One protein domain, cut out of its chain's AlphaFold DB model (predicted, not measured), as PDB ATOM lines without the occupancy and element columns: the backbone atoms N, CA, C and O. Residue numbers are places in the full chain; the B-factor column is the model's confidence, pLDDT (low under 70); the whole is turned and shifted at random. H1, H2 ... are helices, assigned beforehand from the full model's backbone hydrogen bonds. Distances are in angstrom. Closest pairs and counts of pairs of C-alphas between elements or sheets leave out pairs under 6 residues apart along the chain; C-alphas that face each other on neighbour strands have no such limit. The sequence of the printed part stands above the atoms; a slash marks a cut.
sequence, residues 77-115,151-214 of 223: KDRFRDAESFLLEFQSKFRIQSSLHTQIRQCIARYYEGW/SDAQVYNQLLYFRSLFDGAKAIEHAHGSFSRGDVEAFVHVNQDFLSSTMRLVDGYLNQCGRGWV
ATOM      1  N   LYS A  77     148.496 189.363 228.265       84.38
ATOM      2  CA  LYS A  77     148.417 190.787 227.888       84.38
ATOM      3  C   LYS A  77     148.414 191.718 229.102       84.38
ATOM      4  O   LYS A  77     149.097 192.737 229.091       84.38
ATOM      5  N   ASP A  78     147.632 191.389 230.125       85.81
ATOM      6  CA  ASP A  78     147.544 192.207 231.335       85.81
ATOM      7  C   ASP A  78     148.754 191.981 232.237       85.81
ATOM      8  O   ASP A  78     149.293 192.928 232.804       85.81
ATOM      9  N   ARG A  79     149.246 190.741 232.297       85.88
ATOM     10  CA  ARG A  79     150.434 190.367 233.066       85.88
ATOM     11  C   ARG A  79     151.692 191.095 232.599       85.88
ATOM     12  O   ARG A  79     152.523 191.464 233.427       85.88
ATOM     13  N   PHE A  80     151.849 191.257 231.288       90.94
ATOM     14  CA  PHE A  80     153.025 191.878 230.676       90.94
ATOM     15  C   PHE A  80     152.780 193.328 230.244       90.94
ATOM     16  O   PHE A  80     153.586 193.877 229.500       90.94
ATOM     17  N   ARG A  81     151.694 193.963 230.712       88.88
ATOM     18  CA  ARG A  81     151.340 195.348 230.363       88.88
ATOM     19  C   ARG A  81     152.472 196.334 230.647       88.88
ATOM     20  O   ARG A  81     152.764 197.180 229.810       88.88
ATOM     21  N   ASP A  82     153.105 196.186 231.807       87.88
ATOM     22  CA  ASP A  82     154.175 197.071 232.275       87.88
ATOM     23  C   ASP A  82     155.577 196.518 231.958       87.88
ATOM     24  O   ASP A  82     156.578 197.033 232.460       87.88
ATOM     25  N   ALA A  83     155.665 195.441 231.167       91.38
ATOM     26  CA  ALA A  83     156.940 194.864 230.764       91.38
ATOM     27  C   ALA A  83     157.593 195.709 229.659       91.38
ATOM     28  O   ALA A  83     156.959 196.126 228.689       91.38
ATOM     29  N   GLU A  84     158.895 195.932 229.788       91.31
ATOM     30  CA  GLU A  84     159.703 196.607 228.788       91.31
ATOM     31  C   GLU A  84     159.852 195.724 227.544       91.31
ATOM     32  O   GLU A  84     160.153 194.528 227.632       91.31
ATOM     33  N   SER A  85     159.638 196.321 226.373       92.88
ATOM     34  CA  SER A  85     159.727 195.610 225.100       92.88
ATOM     35  C   SER A  85     161.153 195.153 224.818       92.88
ATOM     36  O   SER A  85     162.112 195.893 225.023       92.88
ATOM     37  N   PHE A  86     161.295 193.942 224.283       92.00
ATOM     38  CA  PHE A  86     162.602 193.427 223.894       92.00
ATOM     39  C   PHE A  86     163.129 194.148 222.645       92.00
ATOM     40  O   PHE A  86     162.562 194.026 221.558       92.00
ATOM     41  N   LEU A  87     164.236 194.879 222.794       88.38
ATOM     42  CA  LEU A  87     164.839 195.636 221.696       88.38
ATOM     43  C   LEU A  87     165.808 194.766 220.885       88.38
ATOM     44  O   LEU A  87     166.761 194.180 221.413       88.38
ATOM     45  N   LEU A  88     165.571 194.701 219.574       86.19
ATOM     46  CA  LEU A  88     166.367 193.941 218.616       86.19
ATOM     47  C   LEU A  88     167.013 194.873 217.594       86.19
ATOM     48  O   LEU A  88     166.361 195.348 216.671       86.19
ATOM     49  N   GLU A  89     168.320 195.078 217.723       78.31
ATOM     50  CA  GLU A  89     169.098 195.868 216.759       78.31
ATOM     51  C   GLU A  89     169.698 195.008 215.630       78.31
ATOM     52  O   GLU A  89     170.184 195.533 214.631       78.31
ATOM     53  N   PHE A  90     169.668 193.672 215.754       78.44
ATOM     54  CA  PHE A  90     170.368 192.756 214.843       78.44
ATOM     55  C   PHE A  90     169.610 191.443 214.606       78.44
ATOM     56  O   PHE A  90     168.922 190.945 215.493       78.44
ATOM     57  N   GLN A  91     169.821 190.825 213.435       77.75
ATOM     58  CA  GLN A  91     169.131 189.587 213.021       77.75
ATOM     59  C   GLN A  91     169.935 188.286 213.216       77.75
ATOM     60  O   GLN A  91     169.466 187.202 212.881       77.75
ATOM     61  N   SER A  92     171.156 188.349 213.759       90.88
ATOM     62  CA  SER A  92     171.943 187.134 214.029       90.88
ATOM     63  C   SER A  92     171.496 186.457 215.327       90.88
ATOM     64  O   SER A  92     171.422 187.116 216.362       90.88
ATOM     65  N   LYS A  93     171.303 185.127 215.305       90.38
ATOM     66  CA  LYS A  93     170.939 184.302 216.479       90.38
ATOM     67  C   LYS A  93     171.819 184.590 217.703       90.38
ATOM     68  O   LYS A  93     171.313 184.838 218.793       90.38
ATOM     69  N   PHE A  94     173.136 184.652 217.508       90.62
ATOM     70  CA  PHE A  94     174.080 184.972 218.584       90.62
ATOM     71  C   PHE A  94     173.866 186.383 219.153       90.62
ATOM     72  O   PHE A  94     173.894 186.587 220.365       90.62
ATOM     73  N   ARG A  95     173.620 187.369 218.282       92.56
ATOM     74  CA  ARG A  95     173.360 188.754 218.703       92.56
ATOM     75  C   ARG A  95     172.046 188.864 219.470       92.56
ATOM     76  O   ARG A  95     172.009 189.599 220.448       92.56
ATOM     77  N   ILE A  96     171.018 188.109 219.081       92.69
ATOM     78  CA  ILE A  96     169.739 188.051 219.801       92.69
ATOM     79  C   ILE A  96     169.962 187.532 221.226       92.69
ATOM     80  O   ILE A  96     169.575 188.201 222.180       92.69
ATOM     81  N   GLN A  97     170.660 186.402 221.387       92.81
ATOM     82  CA  GLN A  97     170.985 185.851 222.710       92.81
ATOM     83  C   GLN A  97     171.836 186.806 223.556       92.81
ATOM     84  O   GLN A  97     171.557 187.008 224.736       92.81
ATOM     85  N   SER A  98     172.851 187.434 222.960       93.19
ATOM     86  CA  SER A  98     173.704 188.397 223.665       93.19
ATOM     87  C   SER A  98     172.955 189.679 224.050       93.19
ATOM     88  O   SER A  98     173.220 190.235 225.119       93.19
ATOM     89  N   SER A  99     172.035 190.151 223.202       93.75
ATOM     90  CA  SER A  99     171.177 191.308 223.485       93.75
ATOM     91  C   SER A  99     170.224 190.989 224.633       93.75
ATOM     92  O   SER A  99     170.172 191.731 225.611       93.75
ATOM     93  N   LEU A 100     169.568 189.826 224.577       94.88
ATOM     94  CA  LEU A 100     168.690 189.333 225.635       94.88
ATOM     95  C   LEU A 100     169.419 189.244 226.974       94.88
ATOM     96  O   LEU A 100     168.948 189.768 227.978       94.88
ATOM     97  N   HIS A 101     170.605 188.638 226.983       94.38
ATOM     98  CA  HIS A 101     171.429 188.540 228.181       94.38
ATOM     99  C   HIS A 101     171.774 189.919 228.764       94.38
ATOM    100  O   HIS A 101     171.732 190.116 229.977       94.38
ATOM    101  N   THR A 102     172.097 190.891 227.909       95.00
ATOM    102  CA  THR A 102     172.400 192.266 228.334       95.00
ATOM    103  C   THR A 102     171.173 192.958 228.928       95.00
ATOM    104  O   THR A 102     171.274 193.507 230.023       95.00
ATOM    105  N   GLN A 103     170.018 192.870 228.265       95.44
ATOM    106  CA  GLN A 103     168.764 193.472 228.732       95.44
ATOM    107  C   GLN A 103     168.283 192.849 230.050       95.44
ATOM    108  O   GLN A 103     167.889 193.565 230.967       95.44
ATOM    109  N   ILE A 104     168.425 191.529 230.216       95.88
ATOM    110  CA  ILE A 104     168.156 190.856 231.496       95.88
ATOM    111  C   ILE A 104     169.055 191.413 232.602       95.88
ATOM    112  O   ILE A 104     168.574 191.753 233.683       95.88
ATOM    113  N   ARG A 105     170.360 191.557 232.341       95.50
ATOM    114  CA  ARG A 105     171.292 192.115 233.331       95.50
ATOM    115  C   ARG A 105     170.991 193.574 233.664       95.50
ATOM    116  O   ARG A 105     171.163 193.948 234.817       95.50
ATOM    117  N   GLN A 106     170.533 194.376 232.703       95.19
ATOM    118  CA  GLN A 106     170.100 195.760 232.938       95.19
ATOM    119  C   GLN A 106     168.848 195.816 233.819       95.19
ATOM    120  O   GLN A 106     168.831 196.545 234.805       95.19
ATOM    121  N   CYS A 107     167.845 194.986 233.525       94.25
ATOM    122  CA  CYS A 107     166.642 194.835 234.343       94.25
ATOM    123  C   CYS A 107     166.989 194.439 235.791       94.25
ATOM    124  O   CYS A 107     166.541 195.069 236.748       94.25
ATOM    125  N   ILE A 108     167.849 193.432 235.969       94.00
ATOM    126  CA  ILE A 108     168.301 192.997 237.297       94.00
ATOM    127  C   ILE A 108     169.119 194.098 237.991       94.00
ATOM    128  O   ILE A 108     168.932 194.342 239.181       94.00
ATOM    129  N   ALA A 109     169.999 194.794 237.268       94.88
ATOM    130  CA  ALA A 109     170.765 195.907 237.822       94.88
ATOM    131  C   ALA A 109     169.839 197.018 238.335       94.88
ATOM    132  O   ALA A 109     170.010 197.449 239.471       94.88
ATOM    133  N   ARG A 110     168.809 197.396 237.566       93.81
ATOM    134  CA  ARG A 110     167.804 198.397 237.956       93.81
ATOM    135  C   ARG A 110     167.083 198.031 239.255       93.81
ATOM    136  O   ARG A 110     166.825 198.902 240.078       93.81
ATOM    137  N   TYR A 111     166.793 196.750 239.467       92.56
ATOM    138  CA  TYR A 111     166.225 196.267 240.727       92.56
ATOM    139  C   TYR A 111     167.198 196.450 241.900       92.56
ATOM    140  O   TYR A 111     166.841 197.011 242.935       92.56
ATOM    141  N   TYR A 112     168.456 196.047 241.717       92.38
ATOM    142  CA  TYR A 112     169.485 196.163 242.754       92.38
ATOM    143  C   TYR A 112     170.016 197.588 242.964       92.38
ATOM    144  O   TYR A 112     170.674 197.843 243.973       92.38
ATOM    145  N   GLU A 113     169.716 198.540 242.078       92.31
ATOM    146  CA  GLU A 113     169.970 199.960 242.340       92.31
ATOM    147  C   GLU A 113     169.235 200.445 243.598       92.31
ATOM    148  O   GLU A 113     169.734 201.360 244.268       92.31
ATOM    149  N   GLY A 114     168.107 199.804 243.938       89.38
ATOM    150  CA  GLY A 114     167.387 200.014 245.191       89.38
ATOM    151  C   GLY A 114     166.707 201.375 245.273       89.38
ATOM    152  O   GLY A 114     166.614 201.952 246.355       89.38
ATOM    153  N   TRP A 115     166.279 201.924 244.134       92.44
ATOM    154  CA  TRP A 115     165.531 203.173 244.122       92.44
ATOM    155  C   TRP A 115     164.198 203.011 244.835       92.44
ATOM    156  O   TRP A 115     163.448 202.058 244.613       92.44
ATOM    157  N   SER A 151     159.941 196.773 241.612       90.19
ATOM    158  CA  SER A 151     159.650 195.656 242.504       90.19
ATOM    159  C   SER A 151     160.168 194.322 241.970       90.19
ATOM    160  O   SER A 151     160.348 194.108 240.771       90.19
ATOM    161  N   ASP A 152     160.333 193.376 242.885       89.00
ATOM    162  CA  ASP A 152     160.654 191.984 242.581       89.00
ATOM    163  C   ASP A 152     159.585 191.306 241.699       89.00
ATOM    164  O   ASP A 152     159.915 190.482 240.845       89.00
ATOM    165  N   ALA A 153     158.310 191.682 241.852       88.75
ATOM    166  CA  ALA A 153     157.217 191.235 240.992       88.75
ATOM    167  C   ALA A 153     157.380 191.731 239.549       88.75
ATOM    168  O   ALA A 153     157.197 190.954 238.611       88.75
ATOM    169  N   GLN A 154     157.759 193.001 239.366       91.12
ATOM    170  CA  GLN A 154     157.991 193.578 238.040       91.12
ATOM    171  C   GLN A 154     159.192 192.928 237.347       91.12
ATOM    172  O   GLN A 154     159.082 192.560 236.181       91.12
ATOM    173  N   VAL A 155     160.297 192.690 238.065       92.38
ATOM    174  CA  VAL A 155     161.452 191.940 237.533       92.38
ATOM    175  C   VAL A 155     161.037 190.533 237.108       92.38
ATOM    176  O   VAL A 155     161.369 190.080 236.016       92.38
ATOM    177  N   TYR A 156     160.295 189.825 237.961       91.88
ATOM    178  CA  TYR A 156     159.850 188.467 237.670       91.88
ATOM    179  C   TYR A 156     158.942 188.415 236.432       91.88
ATOM    180  O   TYR A 156     159.149 187.586 235.544       91.88
ATOM    181  N   ASN A 157     157.985 189.342 236.324       92.31
ATOM    182  CA  ASN A 157     157.123 189.457 235.149       92.31
ATOM    183  C   ASN A 157     157.910 189.841 233.888       92.31
ATOM    184  O   ASN A 157     157.624 189.288 232.828       92.31
ATOM    185  N   GLN A 158     158.938 190.690 233.993       94.56
ATOM    186  CA  GLN A 158     159.831 191.021 232.878       94.56
ATOM    187  C   GLN A 158     160.579 189.787 232.351       94.56
ATOM    188  O   GLN A 158     160.657 189.560 231.143       94.56
ATOM    189  N   LEU A 159     161.117 188.957 233.249       94.44
ATOM    190  CA  LEU A 159     161.804 187.720 232.868       94.44
ATOM    191  C   LEU A 159     160.841 186.711 232.231       94.44
ATOM    192  O   LEU A 159     161.190 186.054 231.253       94.44
ATOM    193  N   LEU A 160     159.617 186.605 232.746       93.12
ATOM    194  CA  LEU A 160     158.591 185.757 232.145       93.12
ATOM    195  C   LEU A 160     158.135 186.257 230.778       93.12
ATOM    196  O   LEU A 160     157.946 185.438 229.880       93.12
ATOM    197  N   TYR A 161     158.015 187.573 230.605       94.94
ATOM    198  CA  TYR A 161     157.781 188.187 229.305       94.94
ATOM    199  C   TYR A 161     158.885 187.771 228.327       94.94
ATOM    200  O   TYR A 161     158.588 187.153 227.305       94.94
ATOM    201  N   PHE A 162     160.159 187.969 228.683       95.38
ATOM    202  CA  PHE A 162     161.286 187.548 227.848       95.38
ATOM    203  C   PHE A 162     161.267 186.057 227.519       95.38
ATOM    204  O   PHE A 162     161.511 185.679 226.377       95.38
ATOM    205  N   ARG A 163     160.940 185.203 228.492       95.00
ATOM    206  CA  ARG A 163     160.801 183.762 228.265       95.00
ATOM    207  C   ARG A 163     159.674 183.454 227.275       95.00
ATOM    208  O   ARG A 163     159.848 182.597 226.413       95.00
ATOM    209  N   SER A 164     158.535 184.139 227.391       93.25
ATOM    210  CA  SER A 164     157.362 183.921 226.536       93.25
ATOM    211  C   SER A 164     157.615 184.266 225.065       93.25
ATOM    212  O   SER A 164     157.068 183.598 224.193       93.25
ATOM    213  N   LEU A 165     158.506 185.226 224.776       92.88
ATOM    214  CA  LEU A 165     158.872 185.613 223.405       92.88
ATOM    215  C   LEU A 165     159.519 184.477 222.600       92.88
ATOM    216  O   LEU A 165     159.467 184.489 221.372       92.88
ATOM    217  N   PHE A 166     160.144 183.512 223.278       94.06
ATOM    218  CA  PHE A 166     160.832 182.381 222.649       94.06
ATOM    219  C   PHE A 166     160.085 181.053 222.832       94.06
ATOM    220  O   PHE A 166     160.614 180.000 222.479       94.06
ATOM    221  N   ASP A 167     158.858 181.087 223.361       93.19
ATOM    222  CA  ASP A 167     158.042 179.897 223.581       93.19
ATOM    223  C   ASP A 167     157.357 179.454 222.278       93.19
ATOM    224  O   ASP A 167     156.280 179.922 221.901       93.19
ATOM    225  N   GLY A 168     158.016 178.537 221.565       90.62
ATOM    226  CA  GLY A 168     157.514 178.009 220.298       90.62
ATOM    227  C   GLY A 168     156.187 177.254 220.424       90.62
ATOM    228  O   GLY A 168     155.399 177.271 219.484       90.62
ATOM    229  N   ALA A 169     155.904 176.634 221.575       89.88
ATOM    230  CA  ALA A 169     154.647 175.918 221.789       89.88
ATOM    231  C   ALA A 169     153.476 176.904 221.900       89.88
ATOM    232  O   ALA A 169     152.489 176.768 221.175       89.88
ATOM    233  N   LYS A 170     153.638 177.960 222.711       88.75
ATOM    234  CA  LYS A 170     152.658 179.057 222.783       88.75
ATOM    235  C   LYS A 170     152.454 179.730 221.424       88.75
ATOM    236  O   LYS A 170     151.322 180.045 221.061       88.75
ATOM    237  N   ALA A 171     153.524 179.924 220.650       88.56
ATOM    238  CA  ALA A 171     153.427 180.521 219.318       88.56
ATOM    239  C   ALA A 171     152.571 179.680 218.349       88.56
ATOM    240  O   ALA A 171     151.808 180.247 217.569       88.56
ATOM    241  N   ILE A 172     152.657 178.345 218.413       89.38
ATOM    242  CA  ILE A 172     151.849 177.432 217.586       89.38
ATOM    243  C   ILE A 172     150.372 177.456 218.007       89.38
ATOM    244  O   ILE A 172     149.486 177.416 217.152       89.38
ATOM    245  N   GLU A 173     150.089 177.514 219.310       88.00
ATOM    246  CA  GLU A 173     148.715 177.563 219.831       88.00
ATOM    247  C   GLU A 173     148.001 178.864 219.464       88.00
ATOM    248  O   GLU A 173     146.842 178.830 219.054       88.00
ATOM    249  N   HIS A 174     148.708 179.992 219.550       85.69
ATOM    250  CA  HIS A 174     148.175 181.321 219.250       85.69
ATOM    251  C   HIS A 174     148.305 181.730 217.774       85.69
ATOM    252  O   HIS A 174     148.000 182.874 217.426       85.69
ATOM    253  N   ALA A 175     148.733 180.820 216.892       82.44
ATOM    254  CA  ALA A 175     148.825 181.063 215.457       82.44
ATOM    255  C   ALA A 175     147.424 181.197 214.830       82.44
ATOM    256  O   ALA A 175     146.827 180.231 214.350       82.44
ATOM    257  N   HIS A 176     146.898 182.419 214.825       76.19
ATOM    258  CA  HIS A 176     145.659 182.795 214.152       76.19
ATOM    259  C   HIS A 176     145.935 183.923 213.146       76.19
ATOM    260  O   HIS A 176     146.592 184.907 213.478       76.19
ATOM    261  N   GLY A 177     145.422 183.808 211.916       73.56
ATOM    262  CA  GLY A 177     145.542 184.851 210.887       73.56
ATOM    263  C   GLY A 177     146.601 184.573 209.811       73.56
ATOM    264  O   GLY A 177     146.541 183.542 209.148       73.56
ATOM    265  N   SER A 178     147.512 185.533 209.589       64.62
ATOM    266  CA  SER A 178     148.348 185.688 208.377       64.62
ATOM    267  C   SER A 178     149.361 184.575 208.084       64.62
ATOM    268  O   SER A 178     149.849 184.494 206.961       64.62
ATOM    269  N   PHE A 179     149.685 183.737 209.066       68.62
ATOM    270  CA  PHE A 179     150.512 182.546 208.881       68.62
ATOM    271  C   PHE A 179     149.678 181.321 209.218       68.62
ATOM    272  O   PHE A 179     148.986 181.303 210.240       68.62
ATOM    273  N   SER A 180     149.740 180.293 208.369       82.62
ATOM    274  CA  SER A 180     149.077 179.042 208.702       82.62
ATOM    275  C   SER A 180     149.781 178.412 209.903       82.62
ATOM    276  O   SER A 180     150.995 178.540 210.076       82.62
ATOM    277  N   ARG A 181     149.023 177.704 210.744       86.12
ATOM    278  CA  ARG A 181     149.584 176.958 211.878       86.12
ATOM    279  C   ARG A 181     150.745 176.049 211.446       86.12
ATOM    280  O   ARG A 181     151.733 175.959 212.165       86.12
ATOM    281  N   GLY A 182     150.645 175.441 210.260       85.50
ATOM    282  CA  GLY A 182     151.694 174.590 209.693       85.50
ATOM    283  C   GLY A 182     152.982 175.344 209.349       85.50
ATOM    284  O   GLY A 182     154.068 174.811 209.562       85.50
ATOM    285  N   ASP A 183     152.888 176.598 208.894       88.12
ATOM    286  CA  ASP A 183     154.071 177.430 208.632       88.12
ATOM    287  C   ASP A 183     154.793 177.773 209.938       88.12
ATOM    288  O   ASP A 183     156.012 177.635 210.038       88.12
ATOM    289  N   VAL A 184     154.038 178.178 210.967       89.44
ATOM    290  CA  VAL A 184     154.593 178.492 212.294       89.44
ATOM    291  C   VAL A 184     155.256 177.259 212.902       89.44
ATOM    292  O   VAL A 184     156.376 177.348 213.400       89.44
ATOM    293  N   GLU A 185     154.610 176.097 212.808       91.25
ATOM    294  CA  GLU A 185     155.161 174.824 213.273       91.25
ATOM    295  C   GLU A 185     156.476 174.476 212.560       91.25
ATOM    296  O   GLU A 185     157.464 174.136 213.217       91.25
ATOM    297  N   ALA A 186     156.545 174.659 211.237       92.06
ATOM    298  CA  ALA A 186     157.774 174.464 210.477       92.06
ATOM    299  C   ALA A 186     158.893 175.425 210.923       92.06
ATOM    300  O   ALA A 186     160.031 174.996 211.133       92.06
ATOM    301  N   PHE A 187     158.594 176.715 211.128       91.00
ATOM    302  CA  PHE A 187     159.583 177.691 211.604       91.00
ATOM    303  C   PHE A 187     160.082 177.391 213.018       91.00
ATOM    304  O   PHE A 187     161.284 177.525 213.280       91.00
ATOM    305  N   VAL A 188     159.185 176.979 213.919       93.25
ATOM    306  CA  VAL A 188     159.532 176.576 215.286       93.25
ATOM    307  C   VAL A 188     160.432 175.347 215.252       93.25
ATOM    308  O   VAL A 188     161.474 175.356 215.904       93.25
ATOM    309  N   HIS A 189     160.102 174.342 214.439       94.25
ATOM    310  CA  HIS A 189     160.914 173.136 214.295       94.25
ATOM    311  C   HIS A 189     162.323 173.452 213.767       94.25
ATOM    312  O   HIS A 189     163.319 173.017 214.339       94.25
ATOM    313  N   VAL A 190     162.442 174.276 212.718       94.69
ATOM    314  CA  VAL A 190     163.746 174.682 212.151       94.69
ATOM    315  C   VAL A 190     164.609 175.452 213.160       94.69
ATOM    316  O   VAL A 190     165.838 175.412 213.093       94.69
ATOM    317  N   ASN A 191     163.990 176.169 214.100       94.31
ATOM    318  CA  ASN A 191     164.692 177.002 215.075       94.31
ATOM    319  C   ASN A 191     164.663 176.448 216.505       94.31
ATOM    320  O   ASN A 191     165.056 177.160 217.430       94.31
ATOM    321  N   GLN A 192     164.264 175.192 216.700       93.88
ATOM    322  CA  GLN A 192     164.015 174.612 218.018       93.88
ATOM    323  C   GLN A 192     165.232 174.690 218.955       93.88
ATOM    324  O   GLN A 192     165.093 175.071 220.119       93.88
ATOM    325  N   ASP A 193     166.437 174.407 218.457       94.75
ATOM    326  CA  ASP A 193     167.672 174.492 219.256       94.75
ATOM    327  C   ASP A 193     167.957 175.924 219.725       94.75
ATOM    328  O   ASP A 193     168.385 176.169 220.854       94.75
ATOM    329  N   PHE A 194     167.684 176.903 218.863       94.62
ATOM    330  CA  PHE A 194     167.863 178.313 219.190       94.62
ATOM    331  C   PHE A 194     166.830 178.789 220.218       94.62
ATOM    332  O   PHE A 194     167.195 179.438 221.196       94.62
ATOM    333  N   LEU A 195     165.556 178.440 220.027       95.25
ATOM    334  CA  LEU A 195     164.484 178.798 220.955       95.25
ATOM    335  C   LEU A 195     164.726 178.165 222.331       95.25
ATOM    336  O   LEU A 195     164.765 178.870 223.335       95.25
ATOM    337  N   SER A 196     165.017 176.862 222.374       94.56
ATOM    338  CA  SER A 196     165.267 176.136 223.625       94.56
ATOM    339  C   SER A 196     166.520 176.615 224.365       94.56
ATOM    340  O   SER A 196     166.484 176.775 225.586       94.56
ATOM    341  N   SER A 197     167.623 176.894 223.662       95.38
ATOM    342  CA  SER A 197     168.831 177.453 224.288       95.38
ATOM    343  C   SER A 197     168.603 178.862 224.838       95.38
ATOM    344  O   SER A 197     169.091 179.186 225.921       95.38
ATOM    345  N   THR A 198     167.814 179.683 224.143       95.06
ATOM    346  CA  THR A 198     167.465 181.037 224.591       95.06
ATOM    347  C   THR A 198     166.526 181.005 225.796       95.06
ATOM    348  O   THR A 198     166.764 181.716 226.767       95.06
ATOM    349  N   MET A 199     165.522 180.123 225.803       95.44
ATOM    350  CA  MET A 199     164.660 179.909 226.970       95.44
ATOM    351  C   MET A 199     165.466 179.436 228.182       95.44
ATOM    352  O   MET A 199     165.315 179.998 229.261       95.44
ATOM    353  N   ARG A 200     166.399 178.491 227.997       95.69
ATOM    354  CA  ARG A 200     167.298 178.018 229.064       95.69
ATOM    355  C   ARG A 200     168.145 179.128 229.679       95.69
ATOM    356  O   ARG A 200     168.401 179.096 230.880       95.69
ATOM    357  N   LEU A 201     168.579 180.098 228.874       94.94
ATOM    358  CA  LEU A 201     169.282 181.278 229.376       94.94
ATOM    359  C   LEU A 201     168.387 182.062 230.342       94.94
ATOM    360  O   LEU A 201     168.835 182.386 231.439       94.94
ATOM    361  N   VAL A 202     167.129 182.321 229.972       95.94
ATOM    362  CA  VAL A 202     166.164 183.030 230.832       95.94
ATOM    363  C   VAL A 202     165.805 182.205 232.071       95.94
ATOM    364  O   VAL A 202     165.799 182.742 233.177       95.94
ATOM    365  N   ASP A 203     165.581 180.898 231.914       94.44
ATOM    366  CA  ASP A 203     165.291 179.977 233.019       94.44
ATOM    367  C   ASP A 203     166.433 179.968 234.052       94.44
ATOM    368  O   ASP A 203     166.188 179.933 235.257       94.44
ATOM    369  N   GLY A 204     167.691 180.088 233.606       94.31
ATOM    370  CA  GLY A 204     168.852 180.231 234.489       94.31
ATOM    371  C   GLY A 204     168.784 181.454 235.414       94.31
ATOM    372  O   GLY A 204     169.245 181.379 236.554       94.31
ATOM    373  N   TYR A 205     168.178 182.554 234.956       93.56
ATOM    374  CA  TYR A 205     167.916 183.742 235.772       93.56
ATOM    375  C   TYR A 205     166.655 183.593 236.630       93.56
ATOM    376  O   TYR A 205     166.672 183.954 237.805       93.56
ATOM    377  N   LEU A 206     165.576 183.020 236.085       92.00
ATOM    378  CA  LEU A 206     164.334 182.769 236.827       92.00
ATOM    379  C   LEU A 206     164.553 181.842 238.029       92.00
ATOM    380  O   LEU A 206     164.000 182.096 239.093       92.00
ATOM    381  N   ASN A 207     165.406 180.825 237.898       89.12
ATOM    382  CA  ASN A 207     165.724 179.897 238.988       89.12
ATOM    383  C   ASN A 207     166.433 180.569 240.174       89.12
ATOM    384  O   ASN A 207     166.356 180.064 241.290       89.12
ATOM    385  N   GLN A 208     167.097 181.707 239.949       87.00
ATOM    386  CA  GLN A 208     167.709 182.516 241.009       87.00
ATOM    387  C   GLN A 208     166.695 183.460 241.677       87.00
ATOM    388  O   GLN A 208     166.978 184.030 242.730       87.00
ATOM    389  N   CYS A 209     165.511 183.647 241.084       82.75
ATOM    390  CA  CYS A 209     164.473 184.518 241.613       82.75
ATOM    391  C   CYS A 209     163.619 183.777 242.652       82.75
ATOM    392  O   CYS A 209     162.877 182.849 242.328       82.75
ATOM    393  N   GLY A 210     163.663 184.233 243.908       75.00
ATOM    394  CA  GLY A 210     162.917 183.622 245.016       75.00
ATOM    395  C   GLY A 210     161.390 183.635 244.853       75.00
ATOM    396  O   GLY A 210     160.716 182.815 245.462       75.00
ATOM    397  N   ARG A 211     160.829 184.499 243.992       76.62
ATOM    398  CA  ARG A 211     159.379 184.544 243.719       76.62
ATOM    399  C   ARG A 211     158.831 183.319 242.990       76.62
ATOM    400  O   ARG A 211     157.627 183.093 243.037       76.62
ATOM    401  N   GLY A 212     159.684 182.558 242.304       69.25
ATOM    402  CA  GLY A 212     159.274 181.331 241.618       69.25
ATOM    403  C   GLY A 212     159.058 180.141 242.557       69.25
ATOM    404  O   GLY A 212     158.522 179.125 242.121       69.25
ATOM    405  N   TRP A 213     159.462 180.256 243.826       75.88
ATOM    406  CA  TRP A 213     159.480 179.156 244.780       75.88
ATOM    407  C   TRP A 213     158.565 179.447 245.964       75.88
ATOM    408  O   TRP A 213     158.646 180.499 246.594       75.88
ATOM    409  N   VAL A 214     157.708 178.483 246.287       74.75
ATOM    410  CA  VAL A 214     156.885 178.505 247.495       74.75
ATOM    411  C   VAL A 214     157.191 177.238 248.276       74.75
ATOM    412  O   VAL A 214     156.804 176.139 247.880       74.75
TER     413      VAL A 214
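What this domain is: This is residues 77 to 115 and 151 to 214 of the 223 residues of the protein "DNA-directed DNA polymerase" of Tulasnella calospora MUT 4182 (UniProt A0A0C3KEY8). Three helices, H1, H2 and H5, stand side by side as an up-and-down bundle, their centres making a triangle, and a short helical hairpin, H3 and H4, lies crosswise at one end, beyond the end of H2 and the start of H5. Before H1, residues 77 to 92 run without a named element along the H1 and H2 side of the bundle, away from H5. The printed part has 103 residues, with five named helices in the order H1, H2, H3, H4, H5 and no named strand, and its class is all helix. The whole is compact, with a radius of gyration of the C-alphas of 14.8 A, yet elongated in outline, with spans of 46 by 29 by 24 A.

Where its parts are: Start at Lys 77 and pass residues 77 to 92 to find C-alpha 93 at (170.939, 184.302, 216.479); from there H1 runs through residues 93 to 112, 28.9 A from first to last C-alpha. Past the cut, look for C-alpha 152 at (160.654, 191.984, 242.581), where H2, residues 152 to 164, sets out over 18.3 A. H3 follows at residues 168 to 173, and H4 at residues 181 to 190, 14.3 A long. H5, residues 192 to 206, covers 20.5 A and ends with C-alpha 206 at (164.334, 182.769, 236.827).

How they stand to each other: Begin with the bundle of H1, H2 and H5, in which each helix runs against the one before it in the chain. H1 and H2 touch, closest at the C-alphas of Cys 107 and Val 155, 6.7 A apart, with a shallow tilt of 10 degrees, opposite ways. H2 and H5 touch, closest at the C-alphas of Arg 163 and Met 199, 5.6 A apart, with a shallow tilt of 7 degrees, opposite ways. H1 and H5 only just touch, with 3 pairs of C-alphas within 8 A, H1 with residues 93 to 101 alone; the closest C-alphas, of Gln 97 and Thr 198, are 6.3 A apart, and the helices run the same way at a shallow tilt of 12 degrees. Next, look at the hairpin of H3 and H4, which touch, closest at the C-alphas of Gly 168 and Val 188, 5.6 A apart, opposite ways at 8 degrees. H3 is close to but not clearly touching H5, about perpendicular at 76 degrees, with the C-alphas of Gly 168 and Leu 195 closest at 7.0 A. H1 is apart from H3 and H4. In H1, H2, H3 and H4 every O i to N i+4 pair is within hydrogen-bond range; in H5, 10 of 11 are.

The domain as a whole: The C-alphas farthest apart are those of Trp 115 and Gly 182, 46.8 A. Residues 116 to 150 are not printed, and C-alphas 115 and 151 are 9.7 A apart across this cut, which lies in the link from H1 to H2. Of the links printed whole, none is long. The mean pLDDT of the printed part is 89.7; residues 178 to 179 and residue 212 are under 70.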